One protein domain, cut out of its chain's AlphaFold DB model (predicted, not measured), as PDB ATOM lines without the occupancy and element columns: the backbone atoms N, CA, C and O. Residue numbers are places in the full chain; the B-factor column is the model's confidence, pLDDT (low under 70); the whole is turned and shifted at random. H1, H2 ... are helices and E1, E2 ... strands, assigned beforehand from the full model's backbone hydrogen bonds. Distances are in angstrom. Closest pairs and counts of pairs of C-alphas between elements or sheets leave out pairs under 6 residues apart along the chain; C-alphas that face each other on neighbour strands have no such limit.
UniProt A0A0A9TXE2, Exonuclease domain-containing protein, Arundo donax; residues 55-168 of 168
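AT A GLANCE: This is residues 55 to 168 of the 168 residues of the protein "Exonuclease domain-containing protein" of Arundo donax (UniProt A0A0A9TXE2). Two short parallel strands, E1 and E2, lie side by side in the middle, with helices around them: the long H4 passes the last residue of E1, H5 sits beside E2, and H1 reaches away from the strands. H2 follows E2 directly, and H3 packs on H4 on the side away from the strands. The printed part has 114 residues, with five named helices and two named strands in the order E1 H1 E2 H2 H3 H4 H5, mostly helix. It is compact, with a radius of gyration of the C-alphas of 15.3 A and spans of 49 by 34 by 26 A.

IN THESE COORDINATES: E1 is residues 60 to 64, beginning at C-alpha 60 (-16.932, 1.329, -0.653), and E2 is residues 90 to 94. H4, residues 133 to 150, is 25.3 A long. H1 is residues 71 to 81, 15.3 A; H2 residues 95 to 99; H3 residues 115 to 121. H5, residues 155 to 160, ends at C-alpha 160 (-4.113, -3.124, 0.486).

HOW THE PARTS SIT: E1 and E2 are parallel at 26 degrees, with N 62 and O 91 2.8 A apart, within hydrogen-bond range. E1, H1 and E2 form a strand-helix-strand unit, two parallel strands with a helix between, with a right-handed crossover. The closest C-alphas of E2 and H5, Val 93 and Leu 158, are 7.1 A apart; those of E1 and H4, Ala 64 and Leu 140, 7.4 A. H4 touches H3 with residues 136 to 143 alone, closest at the C-alphas of Leu 118 and Val 143, 6.6 A, at a steep tilt of 51 degrees, the same way. H2 and H4 only just touch, with 3 pairs of C-alphas within 8 A, closest at Ala 99 and Leu 147, 6.8 A. H1 and H4 are apart. In H1 to H5 every O i to N i+4 pair is within hydrogen-bond range.

THE WHOLE: The C-alphas farthest apart, Lys 83 and Asn 106, are 50.8 A apart. The printed part has no cut. The links H2 to H3 and H3 to H4 are long. Residues 127 to 131 have pLDDT under 70.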
ATOM      1  N   MET A  55     -18.693   8.238  -1.594       88.62
ATOM      2  CA  MET A  55     -17.965   9.393  -2.098       88.62
ATOM      3  C   MET A  55     -17.631   9.169  -3.568       88.62
ATOM      4  O   MET A  55     -17.140   8.098  -3.924       88.62
ATOM      5  N   ASP A  56     -17.852  10.191  -4.390       89.56
ATOM      6  CA  ASP A  56     -17.558  10.116  -5.819       89.56
ATOM      7  C   ASP A  56     -16.094   9.720  -6.079       89.56
ATOM      8  O   ASP A  56     -15.173  10.166  -5.384       89.56
ATOM      9  N   GLY A  57     -15.903   8.817  -7.041       88.88
ATOM     10  CA  GLY A  57     -14.602   8.253  -7.405       88.88
ATOM     11  C   GLY A  57     -13.907   7.400  -6.333       88.88
ATOM     12  O   GLY A  57     -12.738   7.058  -6.516       88.88
ATOM     13  N   LYS A  58     -14.566   7.055  -5.215       91.81
ATOM     14  CA  LYS A  58     -13.977   6.218  -4.155       91.81
ATOM     15  C   LYS A  58     -14.705   4.881  -3.995       91.81
ATOM     16  O   LYS A  58     -15.937   4.858  -4.049       91.81
ATOM     17  N   PRO A  59     -13.970   3.781  -3.737       94.44
ATOM     18  CA  PRO A  59     -14.587   2.496  -3.442       94.44
ATOM     19  C   PRO A  59     -15.314   2.518  -2.094       94.44
ATOM     20  O   PRO A  59     -15.013   3.328  -1.209       94.44
ATOM     21  N   VAL A  60     -16.241   1.579  -1.921       95.56
ATOM     22  CA  VAL A  60     -16.932   1.329  -0.653       95.56
ATOM     23  C   VAL A  60     -16.210   0.208   0.080       95.56
ATOM     24  O   VAL A  60     -16.091  -0.897  -0.440       95.56
ATOM     25  N   LEU A  61     -15.748   0.484   1.300       96.50
ATOM     26  CA  LEU A  61     -15.062  -0.502   2.132       96.50
ATOM     27  C   LEU A  61     -16.032  -1.140   3.133       96.50
ATOM     28  O   LEU A  61     -16.487  -0.492   4.075       96.50
ATOM     29  N   TRP A  62     -16.310  -2.423   2.943       97.50
ATOM     30  CA  TRP A  62     -17.074  -3.271   3.848       97.50
ATOM     31  C   TRP A  62     -16.133  -3.941   4.837       97.50
ATOM     32  O   TRP A  62     -15.114  -4.508   4.447       97.50
ATOM     33  N   VAL A  63     -16.466  -3.902   6.122       98.06
ATOM     34  CA  VAL A  63     -15.615  -4.470   7.171       98.06
ATOM     35  C   VAL A  63     -16.400  -5.511   7.951       98.06
ATOM     36  O   VAL A  63     -17.496  -5.231   8.431       98.06
ATOM     37  N   ALA A  64     -15.819  -6.697   8.094       97.94
ATOM     38  CA  ALA A  64     -16.379  -7.806   8.857       97.94
ATOM     39  C   ALA A  64     -15.280  -8.510   9.671       97.94
ATOM     40  O   ALA A  64     -14.079  -8.307   9.458       97.94
ATOM     41  N   HIS A  65     -15.678  -9.328  10.640       97.81
ATOM     42  CA  HIS A  65     -14.759 -10.124  11.448       97.81
ATOM     43  C   HIS A  65     -14.963 -11.601  11.130       97.81
ATOM     44  O   HIS A  65     -16.001 -12.148  11.478       97.81
ATOM     45  N   ASN A  66     -13.981 -12.228  10.469       97.31
ATOM     46  CA  ASN A  66     -14.131 -13.501   9.749       97.31
ATOM     47  C   ASN A  66     -15.015 -13.397   8.489       97.31
ATOM     48  O   ASN A  66     -15.581 -14.388   8.019       97.31
ATOM     49  N   GLY A  67     -15.126 -12.190   7.928       97.25
ATOM     50  CA  GLY A  67     -16.019 -11.908   6.810       97.25
ATOM     51  C   GLY A  67     -15.676 -12.665   5.537       97.25
ATOM     52  O   GLY A  67     -16.581 -13.061   4.806       97.25
ATOM     53  N   ARG A  68     -14.387 -12.925   5.276       97.56
ATOM     54  CA  ARG A  68     -13.975 -13.648   4.064       97.56
ATOM     55  C   ARG A  68     -14.501 -15.082   4.050       97.56
ATOM     56  O   ARG A  68     -14.811 -15.604   2.987       97.56
ATOM     57  N   SER A  69     -14.617 -15.698   5.224       97.19
ATOM     58  CA  SER A  69     -15.064 -17.086   5.367       97.19
ATOM     59  C   SER A  69     -16.582 -17.219   5.510       97.19
ATOM     60  O   SER A  69     -17.094 -18.329   5.383       97.19
ATOM     61  N   PHE A  70     -17.298 -16.132   5.824       95.06
ATOM     62  CA  PHE A  70     -18.716 -16.198   6.180       95.06
ATOM     63  C   PHE A  70     -19.569 -15.101   5.535       95.06
ATOM     64  O   PHE A  70     -20.293 -15.393   4.582       95.06
ATOM     65  N   ASP A  71     -19.483 -13.856   6.019       97.00
ATOM     66  CA  ASP A  71     -20.385 -12.771   5.603       97.00
ATOM     67  C   ASP A  71     -20.328 -12.503   4.094       97.00
ATOM     68  O   ASP A  71     -21.364 -12.340   3.448       97.00
ATOM     69  N   VAL A  72     -19.123 -12.490   3.512       97.75
ATOM     70  CA  VAL A  72     -18.922 -12.182   2.091       97.75
ATOM     71  C   VAL A  72     -19.410 -13.316   1.181       97.75
ATOM     72  O   VAL A  72     -20.215 -13.020   0.295       97.75
ATOM     73  N   PRO A  73     -19.041 -14.600   1.389       98.12
ATOM     74  CA  PRO A  73     -19.647 -15.710   0.651       98.12
ATOM     75  C   PRO A  73     -21.179 -15.721   0.718       98.12
ATOM     76  O   PRO A  73     -21.842 -15.945  -0.296       98.12
ATOM     77  N   PHE A  74     -21.744 -15.454   1.901       96.00
ATOM     78  CA  PHE A  74     -23.190 -15.393   2.097       96.00
ATOM     79  C   PHE A  74     -23.823 -14.263   1.273       96.00
ATOM     80  O   PHE A  74     -24.799 -14.489   0.557       96.00
ATOM     81  N   LEU A  75     -23.236 -13.063   1.307       96.56
ATOM     82  CA  LEU A  75     -23.712 -11.923   0.528       96.56
ATOM     83  C   LEU A  75     -23.625 -12.196  -0.982       96.56
ATOM     84  O   LEU A  75     -24.598 -11.976  -1.700       96.56
ATOM     85  N   ILE A  76     -22.503 -12.745  -1.462       97.38
ATOM     86  CA  ILE A  76     -22.321 -13.139  -2.871       97.38
ATOM     87  C   ILE A  76     -23.402 -14.134  -3.297       97.38
ATOM     88  O   ILE A  76     -23.976 -13.994  -4.381       97.38
ATOM     89  N   PHE A  77     -23.685 -15.137  -2.463       96.81
ATOM     90  CA  PHE A  77     -24.716 -16.129  -2.743       96.81
ATOM     91  C   PHE A  77     -26.096 -15.482  -2.912       96.81
ATOM     92  O   PHE A  77     -26.781 -15.783  -3.889       96.81
ATOM     93  N   GLU A  78     -26.491 -14.567  -2.022       96.75
ATOM     94  CA  GLU A  78     -27.795 -13.895  -2.104       96.75
ATOM     95  C   GLU A  78     -27.897 -12.948  -3.311       96.75
ATOM     96  O   GLU A  78     -28.903 -12.977  -4.022       96.75
ATOM     97  N   PHE A  79     -26.839 -12.195  -3.636       97.19
ATOM     98  CA  PHE A  79     -26.789 -11.393  -4.868       97.19
ATOM     99  C   PHE A  79     -26.955 -12.271  -6.119       97.19
ATOM    100  O   PHE A  79     -27.801 -11.991  -6.975       97.19
ATOM    101  N   ARG A  80     -26.222 -13.393  -6.192       96.69
ATOM    102  CA  ARG A  80     -26.335 -14.365  -7.292       96.69
ATOM    103  C   ARG A  80     -27.728 -14.989  -7.367       96.69
ATOM    104  O   ARG A  80     -28.289 -15.077  -8.458       96.69
ATOM    105  N   ARG A  81     -28.311 -15.391  -6.232       96.19
ATOM    106  CA  ARG A  81     -29.668 -15.963  -6.156       96.19
ATOM    107  C   ARG A  81     -30.716 -14.990  -6.690       96.19
ATOM    108  O   ARG A  81     -31.627 -15.404  -7.404       96.19
ATOM    109  N   CYS A  82     -30.555 -13.705  -6.389       96.12
ATOM    110  CA  CYS A  82     -31.425 -12.637  -6.869       96.12
ATOM    111  C   CYS A  82     -31.089 -12.151  -8.288       96.12
ATOM    112  O   CYS A  82     -31.790 -11.281  -8.796       96.12
ATOM    113  N   LYS A  83     -30.068 -12.721  -8.946       96.81
ATOM    114  CA  LYS A  83     -29.594 -12.332 -10.285       96.81
ATOM    115  C   LYS A  83     -29.208 -10.849 -10.377       96.81
ATOM    116  O   LYS A  83     -29.408 -10.218 -11.412       96.81
ATOM    117  N   VAL A  84     -28.660 -10.304  -9.293       96.50
ATOM    118  CA  VAL A  84     -28.146  -8.933  -9.231       96.50
ATOM    119  C   VAL A  84     -26.627  -8.992  -9.150       96.50
ATOM    120  O   VAL A  84     -26.070  -9.721  -8.330       96.50
ATOM    121  N   GLU A  85     -25.946  -8.229 -10.003       94.81
ATOM    122  CA  GLU A  85     -24.496  -8.085  -9.904       94.81
ATOM    123  C   GLU A  85     -24.133  -7.245  -8.679       94.81
ATOM    124  O   GLU A  85     -24.718  -6.191  -8.422       94.81
ATOM    125  N   MET A  86     -23.152  -7.716  -7.914       95.81
ATOM    126  CA  MET A  86     -22.619  -6.938  -6.808       95.81
ATOM    127  C   MET A  86     -21.739  -5.800  -7.356       95.81
ATOM    128  O   MET A  86     -20.986  -6.039  -8.306       95.81
ATOM    129  N   PRO A  87     -21.792  -4.581  -6.786       96.00
ATOM    130  CA  PRO A  87     -20.987  -3.469  -7.282       96.00
ATOM    131  C   PRO A  87     -19.483  -3.774  -7.251       96.00
ATOM    132  O   PRO A  87     -18.954  -4.298  -6.271       96.00
ATOM    133  N   ARG A  88     -18.789  -3.452  -8.349       93.75
ATOM    134  CA  ARG A  88     -17.357  -3.770  -8.543       93.75
ATOM    135  C   ARG A  88     -16.422  -2.928  -7.681       93.75
ATOM    136  O   ARG A  88     -15.269  -3.279  -7.483       93.75
ATOM    137  N   ASP A  89     -16.916  -1.803  -7.197       95.00
ATOM    138  CA  ASP A  89     -16.224  -0.872  -6.318       95.00
ATOM    139  C   ASP A  89     -16.425  -1.198  -4.829       95.00
ATOM    140  O   ASP A  89     -15.989  -0.433  -3.965       95.00
ATOM    141  N   TRP A  90     -17.064  -2.328  -4.508       97.19
ATOM    142  CA  TRP A  90     -17.119  -2.856  -3.149       97.19
ATOM    143  C   TRP A  90     -15.861  -3.665  -2.843       97.19
ATOM    144  O   TRP A  90     -15.595  -4.708  -3.439       97.19
ATOM    145  N   LEU A  91     -15.117  -3.180  -1.856       98.00
ATOM    146  CA  LEU A  91     -13.950  -3.833  -1.285       98.00
ATOM    147  C   LEU A  91     -14.292  -4.344   0.110       98.00
ATOM    148  O   LEU A  91     -15.007  -3.682   0.858       98.00
ATOM    149  N   PHE A  92     -13.752  -5.496   0.487       98.25
ATOM    150  CA  PHE A  92     -14.010  -6.139   1.773       98.25
ATOM    151  C   PHE A  92     -12.731  -6.250   2.582       98.25
ATOM    152  O   PHE A  92     -11.694  -6.636   2.053       98.25
ATOM    153  N   VAL A  93     -12.801  -5.966   3.878       98.31
ATOM    154  CA  VAL A  93     -11.702  -6.157   4.825       98.31
ATOM    155  C   VAL A  93     -12.136  -7.140   5.894       98.31
ATOM    156  O   VAL A  93     -13.116  -6.920   6.609       98.31
ATOM    157  N   ASP A  94     -11.356  -8.211   6.027       98.25
ATOM    158  CA  ASP A  94     -11.490  -9.148   7.130       98.25
ATOM    159  C   ASP A  94     -10.571  -8.728   8.280       98.25
ATOM    160  O   ASP A  94      -9.341  -8.730   8.172       98.25
ATOM    161  N   THR A  95     -11.179  -8.359   9.402       98.25
ATOM    162  CA  THR A  95     -10.450  -7.937  10.600       98.25
ATOM    163  C   THR A  95      -9.858  -9.098  11.389       98.25
ATOM    164  O   THR A  95      -8.969  -8.863  12.203       98.25
ATOM    165  N   LEU A  96     -10.281 -10.347  11.161       98.06
ATOM    166  CA  LEU A  96      -9.766 -11.492  11.913       98.06
ATOM    167  C   LEU A  96      -8.265 -11.733  11.634       98.06
ATOM    168  O   LEU A  96      -7.493 -11.788  12.595       98.06
ATOM    169  N   PRO A  97      -7.783 -11.807  10.373       97.19
ATOM    170  CA  PRO A  97      -6.347 -11.870  10.081       97.19
ATOM    171  C   PRO A  97      -5.555 -10.653  10.575       97.19
ATOM    172  O   PRO A  97      -4.377 -10.779  10.908       97.19
ATOM    173  N   ILE A  98      -6.188  -9.477  10.630       97.31
ATOM    174  CA  ILE A  98      -5.571  -8.259  11.167       97.31
ATOM    175  C   ILE A  98      -5.373  -8.402  12.677       97.31
ATOM    176  O   ILE A  98      -4.263  -8.228  13.171       97.31
ATOM    177  N   ALA A  99      -6.412  -8.810  13.405       97.44
ATOM    178  CA  ALA A  99      -6.362  -9.003  14.848       97.44
ATOM    179  C   ALA A  99      -5.355 -10.083  15.277       97.44
ATOM    180  O   ALA A  99      -4.755  -9.968  16.341       97.44
ATOM    181  N   ARG A 100      -5.090 -11.097  14.440       96.62
ATOM    182  CA  ARG A 100      -4.045 -12.115  14.693       96.62
ATOM    183  C   ARG A 100      -2.617 -11.555  14.758       96.62
ATOM    184  O   ARG A 100      -1.718 -12.285  15.168       96.62
ATOM    185  N   GLN A 101      -2.399 -10.309  14.337       95.44
ATOM    186  CA  GLN A 101      -1.108  -9.621  14.461       95.44
ATOM    187  C   GLN A 101      -0.899  -9.012  15.852       95.44
ATOM    188  O   GLN A 101       0.219  -8.618  16.172       95.44
ATOM    189  N   LEU A 102      -1.951  -8.933  16.676       95.31
ATOM    190  CA  LEU A 102      -1.846  -8.442  18.042       95.31
ATOM    191  C   LEU A 102      -0.972  -9.358  18.903       95.31
ATOM    192  O   LEU A 102      -1.004 -10.589  18.789       95.31
ATOM    193  N   VAL A 103      -0.263  -8.724  19.829       92.19
ATOM    194  CA  VAL A 103       0.526  -9.381  20.868       92.19
ATOM    195  C   VAL A 103       0.070  -8.928  22.256       92.19
ATOM    196  O   VAL A 103      -0.579  -7.891  22.420       92.19
ATOM    197  N   ASP A 104       0.336  -9.742  23.270       89.06
ATOM    198  CA  ASP A 104       0.129  -9.387  24.669       89.06
ATOM    199  C   ASP A 104       1.263  -8.494  25.207       89.06
ATOM    200  O   ASP A 104       2.191  -8.121  24.486       89.06
ATOM    201  N   SER A 105       1.190  -8.138  26.493       85.19
ATOM    202  CA  SER A 105       2.207  -7.318  27.166       85.19
ATOM    203  C   SER A 105       3.600  -7.951  27.172       85.19
ATOM    204  O   SER A 105       4.589  -7.243  27.336       85.19
ATOM    205  N   ASN A 106       3.680  -9.270  26.989       89.19
ATOM    206  CA  ASN A 106       4.921 -10.034  26.949       89.19
ATOM    207  C   ASN A 106       5.409 -10.248  25.504       89.19
ATOM    208  O   ASN A 106       6.364 -10.989  25.282       89.19
ATOM    209  N   GLY A 107       4.747  -9.640  24.513       89.06
ATOM    210  CA  GLY A 107       5.065  -9.795  23.095       89.06
ATOM    211  C   GLY A 107       4.622 -11.131  22.487       89.06
ATOM    212  O   GLY A 107       4.991 -11.434  21.354       89.06
ATOM    213  N   SER A 108       3.832 -11.937  23.202       91.69
ATOM    214  CA  SER A 108       3.325 -13.223  22.715       91.69
ATOM    215  C   SER A 108       2.012 -13.061  21.955       91.69
ATOM    216  O   SER A 108       1.225 -12.158  22.229       91.69
ATOM    217  N   LYS A 109       1.744 -13.938  20.980       91.00
ATOM    218  CA  LYS A 109       0.474 -13.914  20.233       91.00
ATOM    219  C   LYS A 109      -0.709 -14.149  21.167       91.00
ATOM    220  O   LYS A 109      -0.644 -14.994  22.058       91.00
ATOM    221  N   LEU A 110      -1.818 -13.460  20.902       91.50
ATOM    222  CA  LEU A 110      -3.054 -13.673  21.651       91.50
ATOM    223  C   LEU A 110      -3.597 -15.094  21.443       91.50
ATOM    224  O   LEU A 110      -3.598 -15.617  20.328       91.50
ATOM    225  N   SER A 111      -4.106 -15.694  22.521       89.00
ATOM    226  CA  SER A 111      -4.694 -17.041  22.509       89.00
ATOM    227  C   SER A 111      -6.014 -17.114  21.737       89.00
ATOM    228  O   SER A 111      -6.348 -18.150  21.166       89.00
ATOM    229  N   SER A 112      -6.765 -16.012  21.694       93.75
ATOM    230  CA  SER A 112      -7.970 -15.864  20.889       93.75
ATOM    231  C   SER A 112      -8.138 -14.418  20.448       93.75
ATOM    232  O   SER A 112      -7.842 -13.482  21.187       93.75
ATOM    233  N   VAL A 113      -8.645 -14.258  19.231       96.38
ATOM    234  CA  VAL A 113      -8.940 -12.966  18.605       96.38
ATOM    235  C   VAL A 113     -10.365 -12.938  18.061       96.38
ATOM    236  O   VAL A 113     -10.624 -12.243  17.087       96.38
ATOM    237  N   SER A 114     -11.276 -13.723  18.649       96.12
ATOM    238  CA  SER A 114     -12.702 -13.610  18.329       96.12
ATOM    239  C   SER A 114     -13.222 -12.217  18.683       96.12
ATOM    240  O   SER A 114     -12.675 -11.547  19.563       96.12
ATOM    241  N   LEU A 115     -14.311 -11.797  18.037       95.50
ATOM    242  CA  LEU A 115     -14.900 -10.479  18.272       95.50
ATOM    243  C   LEU A 115     -15.221 -10.247  19.760       95.50
ATOM    244  O   LEU A 115     -14.867  -9.203  20.301       95.50
ATOM    245  N   ASP A 116     -15.776 -11.253  20.442       93.62
ATOM    246  CA  ASP A 116     -16.052 -11.199  21.884       93.62
ATOM    247  C   ASP A 116     -14.784 -11.050  22.732       93.62
ATOM    248  O   ASP A 116     -14.774 -10.292  23.701       93.62
ATOM    249  N   LYS A 117     -13.687 -11.723  22.361       95.31
ATOM    250  CA  LYS A 117     -12.415 -11.618  23.090       95.31
ATOM    251  C   LYS A 117     -11.733 -10.277  22.874       95.31
ATOM    252  O   LYS A 117     -11.156  -9.730  23.811       95.31
ATOM    253  N   LEU A 118     -11.842  -9.710  21.676       96.44
ATOM    254  CA  LEU A 118     -11.373  -8.354  21.399       96.44
ATOM    255  C   LEU A 118     -12.223  -7.310  22.134       96.44
ATOM    256  O   LEU A 118     -11.673  -6.353  22.674       96.44
ATOM    257  N   ARG A 119     -13.544  -7.513  22.217       95.38
ATOM    258  CA  ARG A 119     -14.448  -6.681  23.022       95.38
ATOM    259  C   ARG A 119     -14.039  -6.670  24.494       95.38
ATOM    260  O   ARG A 119     -13.934  -5.592  25.072       95.38
ATOM    261  N   GLU A 120     -13.801  -7.847  25.078       94.56
ATOM    262  CA  GLU A 120     -13.323  -7.994  26.460       94.56
ATOM    263  C   GLU A 120     -11.972  -7.298  26.661       94.56
ATOM    264  O   GLU A 120     -11.845  -6.479  27.566       94.56
ATOM    265  N   ARG A 121     -10.991  -7.559  25.785       94.00
ATOM    266  CA  ARG A 121      -9.648  -6.953  25.850       94.00
ATOM    267  C   ARG A 121      -9.689  -5.428  25.828       94.00
ATOM    268  O   ARG A 121      -8.920  -4.791  26.536       94.00
ATOM    269  N   TYR A 122     -10.527  -4.853  24.971       95.19
ATOM    270  CA  TYR A 122     -10.621  -3.404  24.802       95.19
ATOM    271  C   TYR A 122     -11.650  -2.741  25.719       95.19
ATOM    272  O   TYR A 122     -11.913  -1.551  25.542       95.19
ATOM    273  N   GLU A 123     -12.230  -3.499  26.656       95.06
ATOM    274  CA  GLU A 123     -13.234  -3.020  27.610       95.06
ATOM    275  C   GLU A 123     -14.417  -2.324  26.912       95.06
ATOM    276  O   GLU A 123     -14.971  -1.333  27.387       95.06
ATOM    277  N   ILE A 124     -14.809  -2.841  25.742       93.06
ATOM    278  CA  ILE A 124     -15.912  -2.280  24.961       93.06
ATOM    279  C   ILE A 124     -17.235  -2.688  25.635       93.06
ATOM    280  O   ILE A 124     -17.501  -3.892  25.797       93.06
ATOM    281  N   PRO A 125     -18.085  -1.720  26.027       86.50
ATOM    282  CA  PRO A 125     -19.333  -2.015  26.713       86.50
ATOM    283  C   PRO A 125     -20.289  -2.794  25.807       86.50
ATOM    284  O   PRO A 125     -20.388  -2.544  24.605       86.50
ATOM    285  N   LEU A 126     -21.020  -3.740  26.400       78.94
ATOM    286  CA  LEU A 126     -22.147  -4.384  25.731       78.94
ATOM    287  C   LEU A 126     -23.333  -3.419  25.708       78.94
ATOM    288  O   LEU A 126     -23.693  -2.841  26.731       78.94
ATOM    289  N   SER A 127     -23.967  -3.290  24.549       69.19
ATOM    290  CA  SER A 127     -25.199  -2.529  24.370       69.19
ATOM    291  C   SER A 127     -26.314  -3.477  23.925       69.19
ATOM    292  O   SER A 127     -26.384  -3.885  22.775       69.19
ATOM    293  N   GLY A 128     -27.217  -3.845  24.835       66.12
ATOM    294  CA  GLY A 128     -28.346  -4.731  24.521       66.12
ATOM    295  C   GLY A 128     -28.005  -6.229  24.498       66.12
ATOM    296  O   GLY A 128     -27.003  -6.663  25.063       66.12
ATOM    297  N   ASN A 129     -28.886  -7.033  23.891       61.25
ATOM    298  CA  ASN A 129     -28.780  -8.497  23.890       61.25
ATOM    299  C   ASN A 129     -27.635  -8.984  22.986       61.25
ATOM    300  O   ASN A 129     -27.531  -8.565  21.830       61.25
ATOM    301  N   ALA A 130     -26.825  -9.915  23.500       53.53
ATOM    302  CA  ALA A 130     -25.783 -10.603  22.740       53.53
ATOM    303  C   ALA A 130     -26.358 -11.330  21.500       53.53
ATOM    304  O   ALA A 130     -27.521 -11.741  21.498       53.53
ATOM    305  N   HIS A 131     -25.538 -11.487  20.452       61.47
ATOM    306  CA  HIS A 131     -25.836 -12.224  19.205       61.47
ATOM    307  C   HIS A 131     -26.876 -11.599  18.256       61.47
ATOM    308  O   HIS A 131     -27.518 -12.295  17.464       61.47
ATOM    309  N   ARG A 132     -27.049 -10.272  18.296       83.38
ATOM    310  CA  ARG A 132     -27.786  -9.527  17.261       83.38
ATOM    311  C   ARG A 132     -26.797  -8.857  16.315       83.38
ATOM    312  O   ARG A 132     -25.874  -8.197  16.773       83.38
ATOM    313  N   ALA A 133     -27.068  -8.918  15.010       88.88
ATOM    314  CA  ALA A 133     -26.174  -8.380  13.978       88.88
ATOM    315  C   ALA A 133     -25.726  -6.925  14.231       88.88
ATOM    316  O   ALA A 133     -24.556  -6.602  14.075       88.88
ATOM    317  N   MET A 134     -26.625  -6.039  14.680       90.75
ATOM    318  CA  MET A 134     -26.258  -4.644  14.973       90.75
ATOM    319  C   MET A 134     -25.314  -4.505  16.177       90.75
ATOM    320  O   MET A 134     -24.493  -3.587  16.214       90.75
ATOM    321  N   GLN A 135     -25.398  -5.413  17.151       89.06
ATOM    322  CA  GLN A 135     -24.482  -5.410  18.288       89.06
ATOM    323  C   GLN A 135     -23.079  -5.846  17.861       89.06
ATOM    324  O   GLN A 135     -22.094  -5.238  18.290       89.06
ATOM    325  N   ASP A 136     -22.986  -6.823  16.959       91.56
ATOM    326  CA  ASP A 136     -21.713  -7.249  16.376       91.56
ATOM    327  C   ASP A 136     -21.111  -6.134  15.511       91.56
ATOM    328  O   ASP A 136     -19.933  -5.822  15.659       91.56
ATOM    329  N   VAL A 137     -21.923  -5.444  14.697       93.06
ATOM    330  CA  VAL A 137     -21.496  -4.256  13.931       93.06
ATOM    331  C   VAL A 137     -20.980  -3.154  14.859       93.06
ATOM    332  O   VAL A 137     -19.898  -2.615  14.635       93.06
ATOM    333  N   THR A 138     -21.717  -2.832  15.925       91.94
ATOM    334  CA  THR A 138     -21.313  -1.799  16.893       91.94
ATOM    335  C   THR A 138     -19.994  -2.167  17.568       91.94
ATOM    336  O   THR A 138     -19.079  -1.346  17.641       91.94
ATOM    337  N   THR A 139     -19.860  -3.420  18.005       94.44
ATOM    338  CA  THR A 139     -18.629  -3.940  18.611       94.44
ATOM    339  C   THR A 139     -17.466  -3.872  17.625       94.44
ATOM    340  O   THR A 139     -16.396  -3.365  17.964       94.44
ATOM    341  N   LEU A 140     -17.683  -4.309  16.384       96.38
ATOM    342  CA  LEU A 140     -16.679  -4.291  15.329       96.38
ATOM    343  C   LEU A 140     -16.212  -2.870  14.993       96.38
ATOM    344  O   LEU A 140     -15.018  -2.669  14.786       96.38
ATOM    345  N   CYS A 141     -17.099  -1.872  15.005       95.12
ATOM    346  CA  CYS A 141     -16.718  -0.470  14.816       95.12
ATOM    347  C   CYS A 141     -15.700   0.003  15.865       95.12
ATOM    348  O   CYS A 141     -14.733   0.685  15.517       95.12
ATOM    349  N   TYR A 142     -15.888  -0.351  17.139       95.69
ATOM    350  CA  TYR A 142     -14.933  -0.015  18.201       95.69
ATOM    351  C   TYR A 142     -13.656  -0.852  18.114       95.69
ATOM    352  O   TYR A 142     -12.559  -0.311  18.240       95.69
ATOM    353  N   VAL A 143     -13.781  -2.154  17.845       97.19
ATOM    354  CA  VAL A 143     -12.633  -3.053  17.671       97.19
ATOM    355  C   VAL A 143     -11.748  -2.581  16.521       97.19
ATOM    356  O   VAL A 143     -10.539  -2.492  16.697       97.19
ATOM    357  N   LEU A 144     -12.315  -2.202  15.373       97.38
ATOM    358  CA  LEU A 144     -11.551  -1.678  14.239       97.38
ATOM    359  C   LEU A 144     -10.785  -0.400  14.609       97.38
ATOM    360  O   LEU A 144      -9.614  -0.263  14.257       97.38
ATOM    361  N   GLN A 145     -11.410   0.522  15.347       96.19
ATOM    362  CA  GLN A 145     -10.735   1.731  15.835       96.19
ATOM    363  C   GLN A 145      -9.554   1.382  16.750       96.19
ATOM    364  O   GLN A 145      -8.464   1.921  16.584       96.19
ATOM    365  N   LYS A 146      -9.732   0.446  17.687       97.12
ATOM    366  CA  LYS A 146      -8.653   0.011  18.585       97.12
ATOM    367  C   LYS A 146      -7.536  -0.723  17.839       97.12
ATOM    368  O   LYS A 146      -6.373  -0.389  18.037       97.12
ATOM    369  N   LEU A 147      -7.885  -1.631  16.926       96.44
ATOM    370  CA  LEU A 147      -6.935  -2.357  16.077       96.44
ATOM    371  C   LEU A 147      -6.086  -1.407  15.235       96.44
ATOM    372  O   LEU A 147      -4.870  -1.555  15.176       96.44
ATOM    373  N   THR A 148      -6.719  -0.431  14.584       96.62
ATOM    374  CA  THR A 148      -6.007   0.525  13.727       96.62
ATOM    375  C   THR A 148      -5.066   1.422  14.525       96.62
ATOM    376  O   THR A 148      -3.966   1.699  14.055       96.62
ATOM    377  N   LEU A 149      -5.436   1.806  15.750       96.44
ATOM    378  CA  LEU A 149      -4.560   2.554  16.652       96.44
ATOM    379  C   LEU A 149      -3.380   1.710  17.159       96.44
ATOM    380  O   LEU A 149      -2.235   2.143  17.052       96.44
ATOM    381  N   GLU A 150      -3.642   0.511  17.686       95.56
ATOM    382  CA  GLU A 150      -2.616  -0.357  18.290       95.56
ATOM    383  C   GLU A 150      -1.603  -0.849  17.246       95.56
ATOM    384  O   GLU A 150      -0.397  -0.817  17.485       95.56
ATOM    385  N   LEU A 151      -2.079  -1.219  16.053       95.62
ATOM    386  CA  LEU A 151      -1.239  -1.679  14.944       95.62
ATOM    387  C   LEU A 151      -0.746  -0.540  14.037       95.62
ATOM    388  O   LEU A 151      -0.066  -0.805  13.047       95.62
ATOM    389  N   LYS A 152      -1.088   0.719  14.351       96.56
ATOM    390  CA  LYS A 152      -0.751   1.914  13.554       96.56
ATOM    391  C   LYS A 152      -1.129   1.767  12.070       96.56
ATOM    392  O   LYS A 152      -0.380   2.175  11.185       96.56
ATOM    393  N   LEU A 153      -2.289   1.165  11.803       96.19
ATOM    394  CA  LEU A 153      -2.773   0.920  10.446       96.19
ATOM    395  C   LEU A 153      -3.386   2.184   9.852       96.19
ATOM    396  O   LEU A 153      -4.283   2.802  10.425       96.19
ATOM    397  N   THR A 154      -2.933   2.519   8.652       95.62
ATOM    398  CA  THR A 154      -3.471   3.613   7.843       95.62
ATOM    399  C   THR A 154      -4.595   3.126   6.922       95.62
ATOM    400  O   THR A 154      -4.728   1.932   6.647       95.62
ATOM    401  N   VAL A 155      -5.402   4.053   6.395       91.94
ATOM    402  CA  VAL A 155      -6.455   3.724   5.416       91.94
ATOM    403  C   VAL A 155      -5.894   3.039   4.157       91.94
ATOM    404  O   VAL A 155      -6.458   2.017   3.773       91.94
ATOM    405  N   PRO A 156      -4.784   3.499   3.536       95.38
ATOM    406  CA  PRO A 156      -4.171   2.783   2.414       95.38
ATOM    407  C   PRO A 156      -3.798   1.333   2.747       95.38
ATOM    408  O   PRO A 156      -4.116   0.435   1.978       95.38
ATOM    409  N   GLN A 157      -3.236   1.074   3.931       95.88
ATOM    410  CA  GLN A 157      -2.899  -0.291   4.354       95.88
ATOM    411  C   GLN A 157      -4.135  -1.171   4.579       95.88
ATOM    412  O   GLN A 157      -4.063  -2.387   4.399       95.88
ATOM    413  N   LEU A 158      -5.274  -0.597   4.984       94.94
ATOM    414  CA  LEU A 158      -6.541  -1.335   5.032       94.94
ATOM    415  C   LEU A 158      -7.039  -1.676   3.624       94.94
ATOM    416  O   LEU A 158      -7.501  -2.793   3.411       94.94
ATOM    417  N   LEU A 159      -6.907  -0.753   2.668       95.12
ATOM    418  CA  LEU A 159      -7.250  -0.999   1.264       95.12
ATOM    419  C   LEU A 159      -6.346  -2.072   0.640       95.12
ATOM    420  O   LEU A 159      -6.847  -2.957  -0.041       95.12
ATOM    421  N   GLU A 160      -5.046  -2.072   0.930       96.25
ATOM    422  CA  GLU A 160      -4.113  -3.124   0.486       96.25
ATOM    423  C   GLU A 160      -4.467  -4.511   1.042       96.25
ATOM    424  O   GLU A 160      -4.210  -5.527   0.406       96.25
ATOM    425  N   LYS A 161      -5.058  -4.562   2.242       96.19
ATOM    426  CA  LYS A 161      -5.545  -5.802   2.871       96.19
ATOM    427  C   LYS A 161      -6.959  -6.180   2.434       96.19
ATOM    428  O   LYS A 161      -7.473  -7.202   2.896       96.19
ATOM    429  N   SER A 162      -7.600  -5.352   1.613       97.69
ATOM    430  CA  SER A 162      -8.949  -5.610   1.139       97.69
ATOM    431  C   SER A 162      -8.966  -6.597  -0.027       97.69
ATOM    432  O   SER A 162      -7.941  -6.885  -0.640       97.69
ATOM    433  N   PHE A 163     -10.138  -7.150  -0.310       97.88
ATOM    434  CA  PHE A 163     -10.375  -8.071  -1.413       97.88
ATOM    435  C   PHE A 163     -11.718  -7.772  -2.078       97.88
ATOM    436  O   PHE A 163     -12.586  -7.134  -1.481       97.88
ATOM    437  N   GLN A 164     -11.895  -8.227  -3.311       97.00
ATOM    438  CA  GLN A 164     -13.150  -8.153  -4.057       97.00
ATOM    439  C   GLN A 164     -13.951  -9.450  -3.904       97.00
ATOM    440  O   GLN A 164     -13.415 -10.496  -3.541       97.00
ATOM    441  N   ALA A 165     -15.242  -9.419  -4.249       95.12
ATOM    442  CA  ALA A 165     -16.058 -10.640  -4.281       95.12
ATOM    443  C   ALA A 165     -15.519 -11.720  -5.223       95.12
ATOM    444  O   ALA A 165     -15.765 -12.895  -4.987       95.12
ATOM    445  N   SER A 166     -14.821 -11.339  -6.294       94.62
ATOM    446  CA  SER A 166     -14.202 -12.286  -7.224       94.62
ATOM    447  C   SER A 166     -13.068 -13.103  -6.602       94.62
ATOM    448  O   SER A 166     -12.671 -14.107  -7.183       94.62
ATOM    449  N   ASP A 167     -12.543 -12.671  -5.452       94.69
ATOM    450  CA  ASP A 167     -11.395 -13.291  -4.788       94.69
ATOM    451  C   ASP A 167     -11.813 -14.365  -3.759       94.69
ATOM    452  O   ASP A 167     -10.956 -14.922  -3.063       94.69
ATOM    453  N   VAL A 168     -13.122 -14.599  -3.610       90.06
ATOM    454  CA  VAL A 168     -13.754 -15.537  -2.666       90.06
ATOM    455  C   VAL A 168     -14.427 -16.666  -3.431       90.06
ATOM    456  O   VAL A 168     -14.174 -17.830  -3.054       90.06
TER     457      VAL A 168